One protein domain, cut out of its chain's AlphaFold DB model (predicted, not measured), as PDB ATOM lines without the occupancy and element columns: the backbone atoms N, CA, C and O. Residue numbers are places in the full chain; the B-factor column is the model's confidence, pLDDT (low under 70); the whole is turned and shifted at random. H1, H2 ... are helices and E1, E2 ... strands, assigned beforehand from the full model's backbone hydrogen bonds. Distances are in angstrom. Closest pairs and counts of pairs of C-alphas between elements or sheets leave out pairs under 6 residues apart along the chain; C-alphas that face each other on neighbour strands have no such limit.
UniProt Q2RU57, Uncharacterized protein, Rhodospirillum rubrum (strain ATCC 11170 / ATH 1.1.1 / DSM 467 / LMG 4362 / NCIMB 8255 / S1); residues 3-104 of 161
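This is residues 3 to 104 of the 161 residues of an uncharacterized protein of Rhodospirillum rubrum (strain ATCC 11170 / ATH 1.1.1 / DSM 467 / LMG 4362 / NCIMB 8255 / S1) (UniProt Q2RU57). A strongly twisted sheet of five strands has one long helix, H3, packed over one face along E2 and E1, while two short helices, H1 and H2, sit near each other toward the other end of the domain and only graze the sheet. The printed part has 102 residues, with five named strands and three named helices in the order E1 E2 E3 H1 E4 H2 E5 H3. The mixed sheet runs E3 E2 E1 E4 E5, and the class is mixed, helices and strands. The whole is compact, with a radius of gyration of the C-alphas of 12.8 A and spans of 38 by 27 by 22 A.

In the sheet, E3 is residues 33 to 40, 20.5 A long, and bends by 52 degrees at residue 36. E2 is residues 22 to 28, 18.8 A, and E1 is residues 3 to 7, 13.0 A, beginning at C-alpha 3 (102.777, 89.831, 102.276). E4 is residues 58 to 60 and E5 residues 78 to 80. H3 is residues 88 to 102, 20.8 A, from C-alpha 88 (101.746, 92.747, 113.010) to C-alpha 102 (88.952, 97.564, 97.398). H2 is residues 66 to 74, 12.7 A, and H1 residues 46 to 51.

E1 E2 E3 form a meander, each strand the antiparallel neighbour of the one before, with hairpins E1 and E2, and E2 and E3. N 5 and O 24 are 2.8 A apart between E1 and E2, and N 25 and O 37 are 2.8 A apart between E2 and E3. E4 is parallel to E1, with N 4 and O 58 at 2.9 A, and to E5, with N 80 and O 59 at 2.8 A. E4, H2, E5 is a strand-helix-strand unit, two parallel neighbour strands with a helix between them in the chain; E3, H1, E4 is a split one, with E2 and E1 between its strands. Both crossovers are right-handed. H3 is on one face of the sheet, giving two layers, one of strands and one of helix; its height over the sheet is 8.2 A. It lies over E2 and E1, along the strands, at 17 degrees to E1 on the local plane. The closest C-alphas of H3 and E2 are those of Arg 96 and Val 28, 6.7 A apart. H2 only grazes the sheet, with residues 68 to 73; its closest C-alphas to E5 are those of Leu 72 and Val 78, 6.7 A. H1 is only just on the sheet, with 5 pairs of C-alphas within 10 A, and only grazes it with residues 49 to 50. H1 and H2 are close but not clearly touching, their closest C-alphas, of Leu 50 and His 71, being 7.4 A apart; H3 is apart from both. In H1, H2 and H3 every O i to N i+4 pair is within hydrogen-bond range.

The two C-alphas farthest apart, of Lys 43 and Ser 104, are 42.2 A apart. The printed part has no cut. The link E1 to E2, residues 8 to 21, is long. Mean pLDDT of the printed part is 91.8; residues 102 to 104 are under 70.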
ATOM      1  N   VAL A   3     102.130  88.698 101.612       96.81
ATOM      2  CA  VAL A   3     102.777  89.831 102.276       96.81
ATOM      3  C   VAL A   3     103.818  89.332 103.268       96.81
ATOM      4  O   VAL A   3     103.626  88.296 103.903       96.81
ATOM      5  N   ALA A   4     104.910  90.074 103.400       97.62
ATOM      6  CA  ALA A   4     105.972  89.785 104.350       97.62
ATOM      7  C   ALA A   4     106.051  90.858 105.444       97.62
ATOM      8  O   ALA A   4     105.746  92.026 105.204       97.62
ATOM      9  N   PHE A   5     106.509  90.475 106.632       97.88
ATOM     10  CA  PHE A   5     106.746  91.371 107.761       97.88
ATOM     11  C   PHE A   5     108.177  91.208 108.264       97.88
ATOM     12  O   PHE A   5     108.604  90.095 108.576       97.88
ATOM     13  N   ALA A   6     108.900  92.322 108.347       96.88
ATOM     14  CA  ALA A   6     110.225  92.408 108.942       96.88
ATOM     15  C   ALA A   6     110.108  92.674 110.448       96.88
ATOM     16  O   ALA A   6     109.633  93.734 110.860       96.88
ATOM     17  N   THR A   7     110.539  91.711 111.262       97.19
ATOM     18  CA  THR A   7     110.341  91.733 112.715       97.19
ATOM     19  C   THR A   7     111.489  91.069 113.462       97.19
ATOM     20  O   THR A   7     111.969  90.016 113.040       97.19
ATOM     21  N   SER A   8     111.904  91.657 114.586       96.19
ATOM     22  CA  SER A   8     112.884  91.043 115.490       96.19
ATOM     23  C   SER A   8     112.267  90.154 116.570       96.19
ATOM     24  O   SER A   8     112.954  89.275 117.086       96.19
ATOM     25  N   ASP A   9     110.984  90.350 116.887       95.56
ATOM     26  CA  ASP A   9     110.294  89.728 118.024       95.56
ATOM     27  C   ASP A   9     109.057  88.897 117.634       95.56
ATOM     28  O   ASP A   9     108.389  88.347 118.507       95.56
ATOM     29  N   LEU A  10     108.755  88.792 116.333       96.50
ATOM     30  CA  LEU A  10     107.567  88.127 115.773       96.50
ATOM     31  C   LEU A  10     106.229  88.774 116.165       96.50
ATOM     32  O   LEU A  10     105.168  88.222 115.874       96.50
ATOM     33  N   ALA A  11     106.257  89.944 116.802       97.19
ATOM     34  CA  ALA A  11     105.069  90.646 117.267       97.19
ATOM     35  C   ALA A  11     104.899  92.005 116.582       97.19
ATOM     36  O   ALA A  11     103.766  92.433 116.345       97.19
ATOM     37  N   ARG A  12     106.002  92.693 116.261       98.00
ATOM     38  CA  ARG A  12     106.008  94.081 115.779       98.00
ATOM     39  C   ARG A  12     106.850  94.274 114.528       98.00
ATOM     40  O   ARG A  12     107.818  93.562 114.288       98.00
ATOM     41  N   ILE A  13     106.495  95.296 113.754       97.56
ATOM     42  CA  ILE A  13     107.224  95.708 112.550       97.56
ATOM     43  C   ILE A  13     108.297  96.723 112.953       97.56
ATOM     44  O   ILE A  13     108.090  97.930 112.869       97.56
ATOM     45  N   ASP A  14     109.435  96.258 113.451       96.88
ATOM     46  CA  ASP A  14     110.421  97.105 114.139       96.88
ATOM     47  C   ASP A  14     111.775  97.207 113.420       96.88
ATOM     48  O   ASP A  14     112.653  97.968 113.835       96.88
ATOM     49  N   ARG A  15     111.959  96.474 112.317       95.25
ATOM     50  CA  ARG A  15     113.252  96.379 111.633       95.25
ATOM     51  C   ARG A  15     113.178  96.590 110.123       95.25
ATOM     52  O   ARG A  15     112.114  96.432 109.521       95.25
ATOM     53  N   PRO A  16     114.316  96.940 109.495       94.44
ATOM     54  CA  PRO A  16     114.448  96.890 108.047       94.44
ATOM     55  C   PRO A  16     114.577  95.435 107.554       94.44
ATOM     56  O   PRO A  16     115.077  94.590 108.300       94.44
ATOM     57  N   PRO A  17     114.197  95.133 106.297       91.81
ATOM     58  CA  PRO A  17     114.078  93.764 105.778       91.81
ATOM     59  C   PRO A  17     115.329  92.901 105.955       91.81
ATOM     60  O   PRO A  17     115.259  91.810 106.510       91.81
ATOM     61  N   LEU A  18     116.495  93.416 105.555       89.25
ATOM     62  CA  LEU A  18     117.767  92.687 105.618       89.25
ATOM     63  C   LEU A  18     118.349  92.552 107.031       89.25
ATOM     64  O   LEU A  18     119.311  91.820 107.233       89.25
ATOM     65  N   ARG A  19     117.790  93.259 108.021       90.25
ATOM     66  CA  ARG A  19     118.240  93.201 109.426       90.25
ATOM     67  C   ARG A  19     117.121  92.790 110.370       90.25
ATOM     68  O   ARG A  19     117.217  93.034 111.572       90.25
ATOM     69  N   ALA A  20     116.057  92.211 109.822       89.38
ATOM     70  CA  ALA A  20     114.858  91.905 110.571       89.38
ATOM     71  C   ALA A  20     115.107  90.878 111.673       89.38
ATOM     72  O   ALA A  20     114.478  90.940 112.712       89.38
ATOM     73  N   GLY A  21     116.071  89.974 111.509       92.56
ATOM     74  CA  GLY A  21     116.216  88.817 112.393       92.56
ATOM     75  C   GLY A  21     115.195  87.739 112.037       92.56
ATOM     76  O   GLY A  21     115.587  86.579 111.896       92.56
ATOM     77  N   HIS A  22     113.944  88.125 111.760       95.25
ATOM     78  CA  HIS A  22     112.912  87.256 111.201       95.25
ATOM     79  C   HIS A  22     112.101  87.919 110.078       95.25
ATOM     80  O   HIS A  22     111.810  89.116 110.100       95.25
ATOM     81  N   LEU A  23     111.695  87.103 109.106       95.69
ATOM     82  CA  LEU A  23     110.671  87.431 108.120       95.69
ATOM     83  C   LEU A  23     109.475  86.510 108.322       95.69
ATOM     84  O   LEU A  23     109.620  85.288 108.286       95.69
ATOM     85  N   MET A  24     108.295  87.092 108.502       96.88
ATOM     86  CA  MET A  24     107.041  86.343 108.548       96.88
ATOM     87  C   MET A  24     106.266  86.567 107.259       96.88
ATOM     88  O   MET A  24     106.055  87.712 106.867       96.88
ATOM     89  N   ILE A  25     105.834  85.492 106.610       97.12
ATOM     90  CA  ILE A  25     105.083  85.542 105.356       97.12
ATOM     91  C   ILE A  25     103.654  85.100 105.631       97.12
ATOM     92  O   ILE A  25     103.421  84.022 106.180       97.12
ATOM     93  N   TYR A  26     102.705  85.924 105.208       97.81
ATOM     94  CA  TYR A  26     101.277  85.669 105.326       97.81
ATOM     95  C   TYR A  26     100.611  85.684 103.958       97.81
ATOM     96  O   TYR A  26     100.968  86.462 103.069       97.81
ATOM     97  N   GLU A  27      99.583  84.860 103.822       96.19
ATOM     98  CA  GLU A  27      98.564  85.025 102.802       96.19
ATOM     99  C   GLU A  27      97.388  85.797 103.391       96.19
ATOM    100  O   GLU A  27      96.848  85.417 104.424       96.19
ATOM    101  N   VAL A  28      97.005  86.898 102.751       94.62
ATOM    102  CA  VAL A  28      95.918  87.777 103.191       94.62
ATOM    103  C   VAL A  28      94.831  87.826 102.125       94.62
ATOM    104  O   VAL A  28      95.120  88.066 100.947       94.62
ATOM    105  N   SER A  29      93.586  87.615 102.540       92.25
ATOM    106  CA  SER A  29      92.375  87.733 101.724       92.25
ATOM    107  C   SER A  29      91.315  88.581 102.442       92.25
ATOM    108  O   SER A  29      91.562  89.147 103.509       92.25
ATOM    109  N   GLU A  30      90.120  88.698 101.860       88.56
ATOM    110  CA  GLU A  30      88.990  89.403 102.482       88.56
ATOM    111  C   GLU A  30      88.478  88.687 103.747       88.56
ATOM    112  O   GLU A  30      87.955  89.312 104.678       88.56
ATOM    113  N   GLU A  31      88.636  87.366 103.795       89.69
ATOM    114  CA  GLU A  31      88.213  86.500 104.894       89.69
ATOM    115  C   GLU A  31      89.122  86.628 106.105       89.69
ATOM    116  O   GLU A  31      88.643  86.597 107.239       89.69
ATOM    117  N   GLY A  32      90.424  86.781 105.878       92.56
ATOM    118  CA  GLY A  32      91.396  86.752 106.953       92.56
ATOM    119  C   GLY A  32      92.831  86.670 106.464       92.56
ATOM    120  O   GLY A  32      93.158  87.042 105.338       92.56
ATOM    121  N   SER A  33      93.696  86.195 107.353       95.12
ATOM    122  CA  SER A  33      95.106  85.976 107.060       95.12
ATOM    123  C   SER A  33      95.545  84.603 107.550       95.12
ATOM    124  O   SER A  33      95.080  84.132 108.588       95.12
ATOM    125  N   VAL A  34      96.424  83.958 106.787       96.50
ATOM    126  CA  VAL A  34      96.987  82.642 107.087       96.50
ATOM    127  C   VAL A  34      98.508  82.772 107.120       96.50
ATOM    128  O   VAL A  34      99.091  83.242 106.138       96.50
ATOM    129  N   PRO A  35      99.179  82.391 108.222       97.06
ATOM    130  CA  PRO A  35     100.634  82.348 108.250       97.06
ATOM    131  C   PRO A  35     101.124  81.239 107.316       97.06
ATOM    132  O   PRO A  35     100.711  80.089 107.441       97.06
ATOM    133  N   LEU A  36     102.008  81.584 106.381       96.44
ATOM    134  CA  LEU A  36     102.603  80.625 105.451       96.44
ATOM    135  C   LEU A  36     103.970  80.145 105.932       96.44
ATOM    136  O   LEU A  36     104.265  78.955 105.867       96.44
ATOM    137  N   ALA A  37     104.817  81.069 106.385       95.44
ATOM    138  CA  ALA A  37     106.180  80.747 106.781       95.44
ATOM    139  C   ALA A  37     106.759  81.776 107.754       95.44
ATOM    140  O   ALA A  37     106.387  82.949 107.745       95.44
ATOM    141  N   VAL A  38     107.726  81.326 108.554       96.06
ATOM    142  CA  VAL A  38     108.588  82.180 109.374       96.06
ATOM    143  C   VAL A  38     110.033  81.791 109.087       96.06
ATOM    144  O   VAL A  38     110.422  80.641 109.281       96.06
ATOM    145  N   HIS A  39     110.833  82.748 108.631       94.38
ATOM    146  CA  HIS A  39     112.239  82.548 108.298       94.38
ATOM    147  C   HIS A  39     113.121  83.355 109.246       94.38
ATOM    148  O   HIS A  39     112.899  84.549 109.425       94.38
ATOM    149  N   SER A  40     114.136  82.726 109.845       93.38
ATOM    150  CA  SER A  40     115.162  83.453 110.601       93.38
ATOM    151  C   SER A  40     116.293  83.884 109.672       93.38
ATOM    152  O   SER A  40     116.854  83.067 108.948       93.38
ATOM    153  N   LEU A  41     116.648  85.166 109.737       89.88
ATOM    154  CA  LEU A  41     117.719  85.782 108.955       89.88
ATOM    155  C   LEU A  41     119.057  85.856 109.705       89.88
ATOM    156  O   LEU A  41     120.039  86.337 109.155       89.88
ATOM    157  N   SER A  42     119.126  85.372 110.951       81.56
ATOM    158  CA  SER A  42     120.303  85.516 111.830       81.56
ATOM    159  C   SER A  42     121.623  84.968 111.261       81.56
ATOM    160  O   SER A  42     122.693  85.350 111.731       81.56
ATOM    161  N   LYS A  43     121.565  84.081 110.259       76.69
ATOM    162  CA  LYS A  43     122.729  83.484 109.578       76.69
ATOM    163  C   LYS A  43     122.589  83.447 108.055       76.69
ATOM    164  O   LYS A  43     123.383  82.786 107.389       76.69
ATOM    165  N   ALA A  44     121.549  84.075 107.517       76.25
ATOM    166  CA  ALA A  44     121.277  84.023 106.093       76.25
ATOM    167  C   ALA A  44     122.087  85.105 105.374       76.25
ATOM    168  O   ALA A  44     122.183  86.239 105.840       76.25
ATOM    169  N   ASP A  45     122.657  84.742 104.231       82.56
ATOM    170  CA  ASP A  45     123.238  85.709 103.308       82.56
ATOM    171  C   ASP A  45     122.138  86.699 102.865       82.56
ATOM    172  O   ASP A  45     121.010  86.258 102.594       82.56
ATOM    173  N   PRO A  46     122.387  88.023 102.831       75.12
ATOM    174  CA  PRO A  46     121.411  89.019 102.385       75.12
ATOM    175  C   PRO A  46     120.730  88.662 101.060       75.12
ATOM    176  O   PRO A  46     119.512  88.807 100.953       75.12
ATOM    177  N   ASP A  47     121.472  88.124 100.091       77.31
ATOM    178  CA  ASP A  47     120.907  87.751  98.790       77.31
ATOM    179  C   ASP A  47     119.923  86.580  98.910       77.31
ATOM    180  O   ASP A  47     118.824  86.617  98.352       77.31
ATOM    181  N   THR A  48     120.261  85.574  99.723       82.19
ATOM    182  CA  THR A  48     119.382  84.422  99.994       82.19
ATOM    183  C   THR A  48     118.163  84.818 100.832       82.19
ATOM    184  O   THR A  48     117.084  84.254 100.687       82.19
ATOM    185  N   SER A  49     118.301  85.817 101.700       81.81
ATOM    186  CA  SER A  49     117.203  86.308 102.541       81.81
ATOM    187  C   SER A  49     116.091  86.953 101.715       81.81
ATOM    188  O   SER A  49     114.919  86.890 102.079       81.81
ATOM    189  N   LEU A  50     116.451  87.570 100.590       79.81
ATOM    190  CA  LEU A  50     115.525  88.309  99.737       79.81
ATOM    191  C   LEU A  50     114.851  87.432  98.685       79.81
ATOM    192  O   LEU A  50     113.740  87.751  98.268       79.81
ATOM    193  N   THR A  51     115.444  86.300  98.297       86.81
ATOM    194  CA  THR A  51     114.747  85.322  97.444       86.81
ATOM    195  C   THR A  51     113.533  84.712  98.149       86.81
ATOM    196  O   THR A  51     112.568  84.348  97.483       86.81
ATOM    197  N   LEU A  52     113.514  84.696  99.488       90.50
ATOM    198  CA  LEU A  52     112.342  84.308 100.286       90.50
ATOM    199  C   LEU A  52     111.135  85.232 100.066       90.50
ATOM    200  O   LEU A  52     109.998  84.829 100.296       90.50
ATOM    201  N   LEU A  53     111.370  86.465  99.610       92.19
ATOM    202  CA  LEU A  53     110.319  87.430  99.290       92.19
ATOM    203  C   LEU A  53     109.773  87.263  97.867       92.19
ATOM    204  O   LEU A  53     108.847  87.978  97.488       92.19
ATOM    205  N   ALA A  54     110.299  86.324  97.075       90.19
ATOM    206  CA  ALA A  54     109.803  86.072  95.730       90.19
ATOM    207  C   ALA A  54     108.303  85.720  95.754       90.19
ATOM    208  O   ALA A  54     107.853  84.801  96.443       90.19
ATOM    209  N   GLY A  55     107.509  86.479  94.995       90.38
ATOM    210  CA  GLY A  55     106.051  86.343  94.950       90.38
ATOM    211  C   GLY A  55     105.296  87.056  96.079       90.38
ATOM    212  O   GLY A  55     104.062  87.020  96.086       90.38
ATOM    213  N   CYS A  56     105.987  87.721  97.012       95.69
ATOM    214  CA  CYS A  56     105.365  88.665  97.939       95.69
ATOM    215  C   CYS A  56     105.153  90.010  97.240       95.69
ATOM    216  O   CYS A  56     106.084  90.586  96.689       95.69
ATOM    217  N   GLN A  57     103.934  90.541  97.308       94.44
ATOM    218  CA  GLN A  57     103.600  91.836  96.699       94.44
ATOM    219  C   GLN A  57     104.073  93.001  97.566       94.44
ATOM    220  O   GLN A  57     104.500  94.034  97.055       94.44
ATOM    221  N   PHE A  58     104.010  92.818  98.885       95.00
ATOM    222  CA  PHE A  58     104.356  93.846  99.852       95.00
ATOM    223  C   PHE A  58     105.254  93.295 100.949       95.00
ATOM    224  O   PHE A  58     105.096  92.145 101.371       95.00
ATOM    225  N   ILE A  59     106.127  94.155 101.462       96.94
ATOM    226  CA  ILE A  59     106.855  93.921 102.705       96.94
ATOM    227  C   ILE A  59     106.650  95.088 103.665       96.94
ATOM    228  O   ILE A  59     106.898  96.242 103.325       96.94
ATOM    229  N   PHE A  60     106.216  94.790 104.882       97.75
ATOM    230  CA  PHE A  60     106.124  95.761 105.959       97.75
ATOM    231  C   PHE A  60     107.447  95.817 106.703       97.75
ATOM    232  O   PHE A  60     107.953  94.789 107.160       97.75
ATOM    233  N   ALA A  61     107.999  97.018 106.827       97.75
ATOM    234  CA  ALA A  61     109.272  97.247 107.490       97.75
ATOM    235  C   ALA A  61     109.268  98.580 108.237       97.75
ATOM    236  O   ALA A  61     108.536  99.502 107.878       97.75
ATOM    237  N   ALA A  62     110.115  98.696 109.261       97.56
ATOM    238  CA  ALA A  62     110.261  99.950 109.998       97.56
ATOM    239  C   ALA A  62     110.991 101.026 109.182       97.56
ATOM    240  O   ALA A  62     110.711 102.217 109.295       97.56
ATOM    241  N   SER A  63     111.936 100.603 108.349       97.25
ATOM    242  CA  SER A  63     112.675 101.447 107.417       97.25
ATOM    243  C   SER A  63     113.207 100.595 106.270       97.25
ATOM    244  O   SER A  63     113.218  99.366 106.346       97.25
ATOM    245  N   VAL A  64     113.638 101.236 105.188       95.81
ATOM    246  CA  VAL A  64     114.278 100.558 104.058       95.81
ATOM    247  C   VAL A  64     115.550 101.312 103.720       95.81
ATOM    248  O   VAL A  64     115.516 102.497 103.397       95.81
ATOM    249  N   ASP A  65     116.680 100.623 103.828       92.62
ATOM    250  CA  ASP A  65     117.965 101.139 103.375       92.62
ATOM    251  C   ASP A  65     118.084 101.057 101.835       92.62
ATOM    252  O   ASP A  65     117.372 100.271 101.201       92.62
ATOM    253  N   PRO A  66     118.976 101.846 101.205       93.00
ATOM    254  CA  PRO A  66     119.106 101.877  99.747       93.00
ATOM    255  C   PRO A  66     119.399 100.512  99.109       93.00
ATOM    256  O   PRO A  66     118.933 100.246  98.002       93.00
ATOM    257  N   GLN A  67     120.139  99.639  99.800       90.44
ATOM    258  CA  GLN A  67     120.445  98.297  99.307       90.44
ATOM    259  C   GLN A  67     119.183  97.429  99.326       90.44
ATOM    260  O   GLN A  67     118.815  96.871  98.294       90.44
ATOM    261  N   SER A  68     118.461  97.392 100.448       90.56
ATOM    262  CA  SER A  68     117.157  96.731 100.544       90.56
ATOM    263  C   SER A  68     116.191  97.237  99.465       90.56
ATOM    264  O   SER A  68     115.569  96.427  98.786       90.56
ATOM    265  N   ALA A  69     116.100  98.554  99.240       92.38
ATOM    266  CA  ALA A  69     115.234  99.132  98.206       92.38
ATOM    267  C   ALA A  69     115.587  98.632  96.797       92.38
ATOM    268  O   ALA A  69     114.702  98.217  96.049       92.38
ATOM    269  N   ALA A  70     116.876  98.647  96.442       91.31
ATOM    270  CA  ALA A  70     117.342  98.199  95.135       91.31
ATOM    271  C   ALA A  70     117.032  96.715  94.892       91.31
ATOM    272  O   ALA A  70     116.648  96.338  93.787       91.31
ATOM    273  N   HIS A  71     117.168  95.872  95.916       89.81
ATOM    274  CA  HIS A  71     116.832  94.457  95.799       89.81
ATOM    275  C   HIS A  71     115.326  94.206  95.730       89.81
ATOM    276  O   HIS A  71     114.888  93.438  94.880       89.81
ATOM    277  N   LEU A  72     114.537  94.865  96.580       92.00
ATOM    278  CA  LEU A  72     113.077  94.758  96.568       92.00
ATOM    279  C   LEU A  72     112.494  95.157  95.205       92.00
ATOM    280  O   LEU A  72     111.622  94.466  94.683       92.00
ATOM    281  N   ALA A  73     113.053  96.199  94.581       91.81
ATOM    282  CA  ALA A  73     112.683  96.615  93.233       91.81
ATOM    283  C   ALA A  73     112.982  95.551  92.161       91.81
ATOM    284  O   ALA A  73     112.242  95.450  91.192       91.81
ATOM    285  N   ARG A  74     114.034  94.733  92.320       91.31
ATOM    286  CA  ARG A  74     114.367  93.651  91.367       91.31
ATOM    287  C   ARG A  74     113.398  92.473  91.423       91.31
ATOM    288  O   ARG A  74     113.350  91.700  90.474       91.31
ATOM    289  N   ILE A  75     112.686  92.309  92.536       91.50
ATOM    290  CA  ILE A  75     111.742  91.205  92.761       91.50
ATOM    291  C   ILE A  75     110.282  91.678  92.775       91.50
ATOM    292  O   ILE A  75     109.413  90.941  93.236       91.50
ATOM    293  N   ASP A  76     110.027  92.909  92.320       92.94
ATOM    294  CA  ASP A  76     108.709  93.556  92.298       92.94
ATOM    295  C   ASP A  76     107.980  93.552  93.659       92.94
ATOM    296  O   ASP A  76     106.751  93.519  93.733       92.94
ATOM    297  N   CYS A  77     108.737  93.605  94.760       94.12
ATOM    298  CA  CYS A  77     108.184  93.652  96.110       94.12
ATOM    299  C   CYS A  77     108.169  95.096  96.619       94.12
ATOM    300  O   CYS A  77     109.207  95.752  96.703       94.12
ATOM    301  N   VAL A  78     106.993  95.614  96.980       94.75
ATOM    302  CA  VAL A  78     106.844  97.017  97.384       94.75
ATOM    303  C   VAL A  78     106.976  97.159  98.904       94.75
ATOM    304  O   VAL A  78     106.189  96.564  99.647       94.75
ATOM    305  N   PRO A  79     107.916  97.975  99.410       96.19
ATOM    306  CA  PRO A  79     108.001  98.230 100.838       96.19
ATOM    307  C   PRO A  79     106.895  99.171 101.329       96.19
ATOM    308  O   PRO A  79     106.634 100.219 100.738       96.19
ATOM    309  N   LEU A  80     106.292  98.829 102.466       96.44
ATOM    310  CA  LEU A  80     105.283  99.618 103.162       96.44
ATOM    311  C   LEU A  80     105.792 100.016 104.550       96.44
ATOM    312  O   LEU A  80     105.976  99.179 105.430       96.44
ATOM    313  N   LEU A  81     105.985 101.322 104.745       97.06
ATOM    314  CA  LEU A  81     106.505 101.902 105.993       97.06
ATOM    315  C   LEU A  81     105.406 102.450 106.915       97.06
ATOM    316  O   LEU A  81     105.679 102.903 108.020       97.06
ATOM    317  N   SER A  82     104.149 102.427 106.468       95.50
ATOM    318  CA  SER A  82     103.016 103.057 107.161       95.50
ATOM    319  C   SER A  82     102.668 102.438 108.516       95.50
ATOM    320  O   SER A  82     101.952 103.070 109.284       95.50
ATOM    321  N   HIS A  83     103.167 101.233 108.806       96.12
ATOM    322  CA  HIS A  83     102.906 100.493 110.047       96.12
ATOM    323  C   HIS A  83     104.198 100.245 110.847       96.12
ATOM    324  O   HIS A  83     104.285  99.305 111.634       96.12
ATOM    325  N   ALA A  84     105.233 101.066 110.637       97.00
ATOM    326  CA  ALA A  84     106.473 100.988 111.402       97.00
ATOM    327  C   ALA A  84     106.205 101.117 112.918       97.00
ATOM    328  O   ALA A  84     105.525 102.037 113.368       97.00
ATOM    329  N   GLY A  85     106.739 100.182 113.705       96.31
ATOM    330  CA  GLY A  85     106.582 100.083 115.162       96.31
ATOM    331  C   GLY A  85     105.258  99.469 115.639       96.31
ATOM    332  O   GLY A  85     105.113  99.172 116.831       96.31
ATOM    333  N   GLN A  86     104.301  99.251 114.735       97.81
ATOM    334  CA  GLN A  86     102.990  98.708 115.081       97.81
ATOM    335  C   GLN A  86     103.023  97.178 115.225       97.81
ATOM    336  O   GLN A  86     103.906  96.514 114.662       97.81
ATOM    337  N   PRO A  87     102.073  96.596 115.979       98.19
ATOM    338  CA  PRO A  87     101.853  95.158 116.000       98.19
ATOM    339  C   PRO A  87     101.510  94.614 114.609       98.19
ATOM    340  O   PRO A  87     100.734  95.211 113.863       98.19
ATOM    341  N   ILE A  88     102.027  93.429 114.284       97.69
ATOM    342  CA  ILE A  88     101.746  92.747 113.010       97.69
ATOM    343  C   ILE A  88     100.241  92.476 112.856       97.69
ATOM    344  O   ILE A  88      99.698  92.620 111.762       97.69
ATOM    345  N   ALA A  89      99.554  92.147 113.954       97.06
ATOM    346  CA  ALA A  89      98.110  91.923 113.965       97.06
ATOM    347  C   ALA A  89      97.319  93.144 113.455       97.06
ATOM    348  O   ALA A  89      96.441  92.988 112.610       97.06
ATOM    349  N   GLU A  90      97.685  94.357 113.884       96.94
ATOM    350  CA  GLU A  90      97.024  95.592 113.434       96.94
ATOM    351  C   GLU A  90      97.249  95.838 111.938       96.94
ATOM    352  O   GLU A  90      96.322  96.198 111.211       96.94
ATOM    353  N   ALA A  91      98.464  95.592 111.442       96.56
ATOM    354  CA  ALA A  91      98.765  95.724 110.020       96.56
ATOM    355  C   ALA A  91      97.986  94.708 109.161       96.56
ATOM    356  O   ALA A  91      97.514  95.049 108.072       96.56
ATOM    357  N   LEU A  92      97.814  93.477 109.653       96.25
ATOM    358  CA  LEU A  92      96.994  92.450 109.006       96.25
ATOM    359  C   LEU A  92      95.510  92.831 108.981       96.25
ATOM    360  O   LEU A  92      94.866  92.679 107.942       96.25
ATOM    361  N   ASP A  93      94.977  93.363 110.082       95.06
ATOM    362  CA  ASP A  93      93.595  93.842 110.149       95.06
ATOM    363  C   ASP A  93      93.359  94.995 109.161       95.06
ATOM    364  O   ASP A  93      92.429  94.934 108.353       95.06
ATOM    365  N   CYS A  94      94.256  95.985 109.129       93.25
ATOM    366  CA  CYS A  94      94.210  97.092 108.173       93.25
ATOM    367  C   CYS A  94      94.262  96.616 106.713       93.25
ATOM    368  O   CYS A  94      93.543  97.138 105.855       93.25
ATOM    369  N   LEU A  95      95.111  95.632 106.401       92.31
ATOM    370  CA  LEU A  95      95.183  95.038 105.065       92.31
ATOM    371  C   LEU A  95      93.895  94.315 104.690       92.31
ATOM    372  O   LEU A  95      93.392  94.514 103.586       92.31
ATOM    373  N   ARG A  96      93.352  93.500 105.598       92.69
ATOM    374  CA  ARG A  96      92.090  92.784 105.388       92.69
ATOM    375  C   ARG A  96      90.950  93.764 105.124       92.69
ATOM    376  O   ARG A  96      90.162  93.558 104.203       92.69
ATOM    377  N   ASP A  97      90.879  94.849 105.885       90.62
ATOM    378  CA  ASP A  97      89.849  95.868 105.701       90.62
ATOM    379  C   ASP A  97      90.000  96.573 104.347       90.62
ATOM    380  O   ASP A  97      89.016  96.757 103.627       90.62
ATOM    381  N   ARG A  98      91.236  96.856 103.916       88.62
ATOM    382  CA  ARG A  98      91.499  97.348 102.556       88.62
ATOM    383  C   ARG A  98      91.091  96.342 101.487       88.62
ATOM    384  O   ARG A  98      90.463  96.757 100.518       88.62
ATOM    385  N   CYS A  99      91.371  95.048 101.657       85.56
ATOM    386  CA  CYS A  99      90.893  94.010 100.740       85.56
ATOM    387  C   CYS A  99      89.372  94.064 100.607       85.56
ATOM    388  O   CYS A  99      88.862  94.158  99.494       85.56
ATOM    389  N   ARG A 100      88.646  94.117 101.729       86.62
ATOM    390  CA  ARG A 100      87.177  94.192 101.738       86.62
ATOM    391  C   ARG A 100      86.654  95.442 101.029       86.62
ATOM    392  O   ARG A 100      85.684  95.370 100.270       86.62
ATOM    393  N   CYS A 101      87.291  96.590 101.250       80.69
ATOM    394  CA  CYS A 101      86.887  97.861 100.649       80.69
ATOM    395  C   CYS A 101      87.248  97.970  99.158       80.69
ATOM    396  O   CYS A 101      86.486  98.562  98.395       80.69
ATOM    397  N   GLN A 102      88.381  97.404  98.740       67.62
ATOM    398  CA  GLN A 102      88.952  97.564  97.398       67.62
ATOM    399  C   GLN A 102      88.612  96.407  96.445       67.62
ATOM    400  O   GLN A 102      88.825  96.521  95.235       67.62
ATOM    401  N   ALA A 103      88.035  95.319  96.960       59.22
ATOM    402  CA  ALA A 103      87.459  94.241  96.174       59.22
ATOM    403  C   ALA A 103      86.379  94.771  95.238       59.22
ATOM    404  O   ALA A 103      85.225  95.019  95.609       59.22
ATOM    405  N   SER A 104      86.778  94.972  93.989       55.78
ATOM    406  CA  SER A 104      85.884  95.410  92.937       55.78
ATOM    407  C   SER A 104      84.763  94.378  92.785       55.78
ATOM    408  O   SER A 104      84.969  93.172  92.901       55.78
TER     409      SER A 104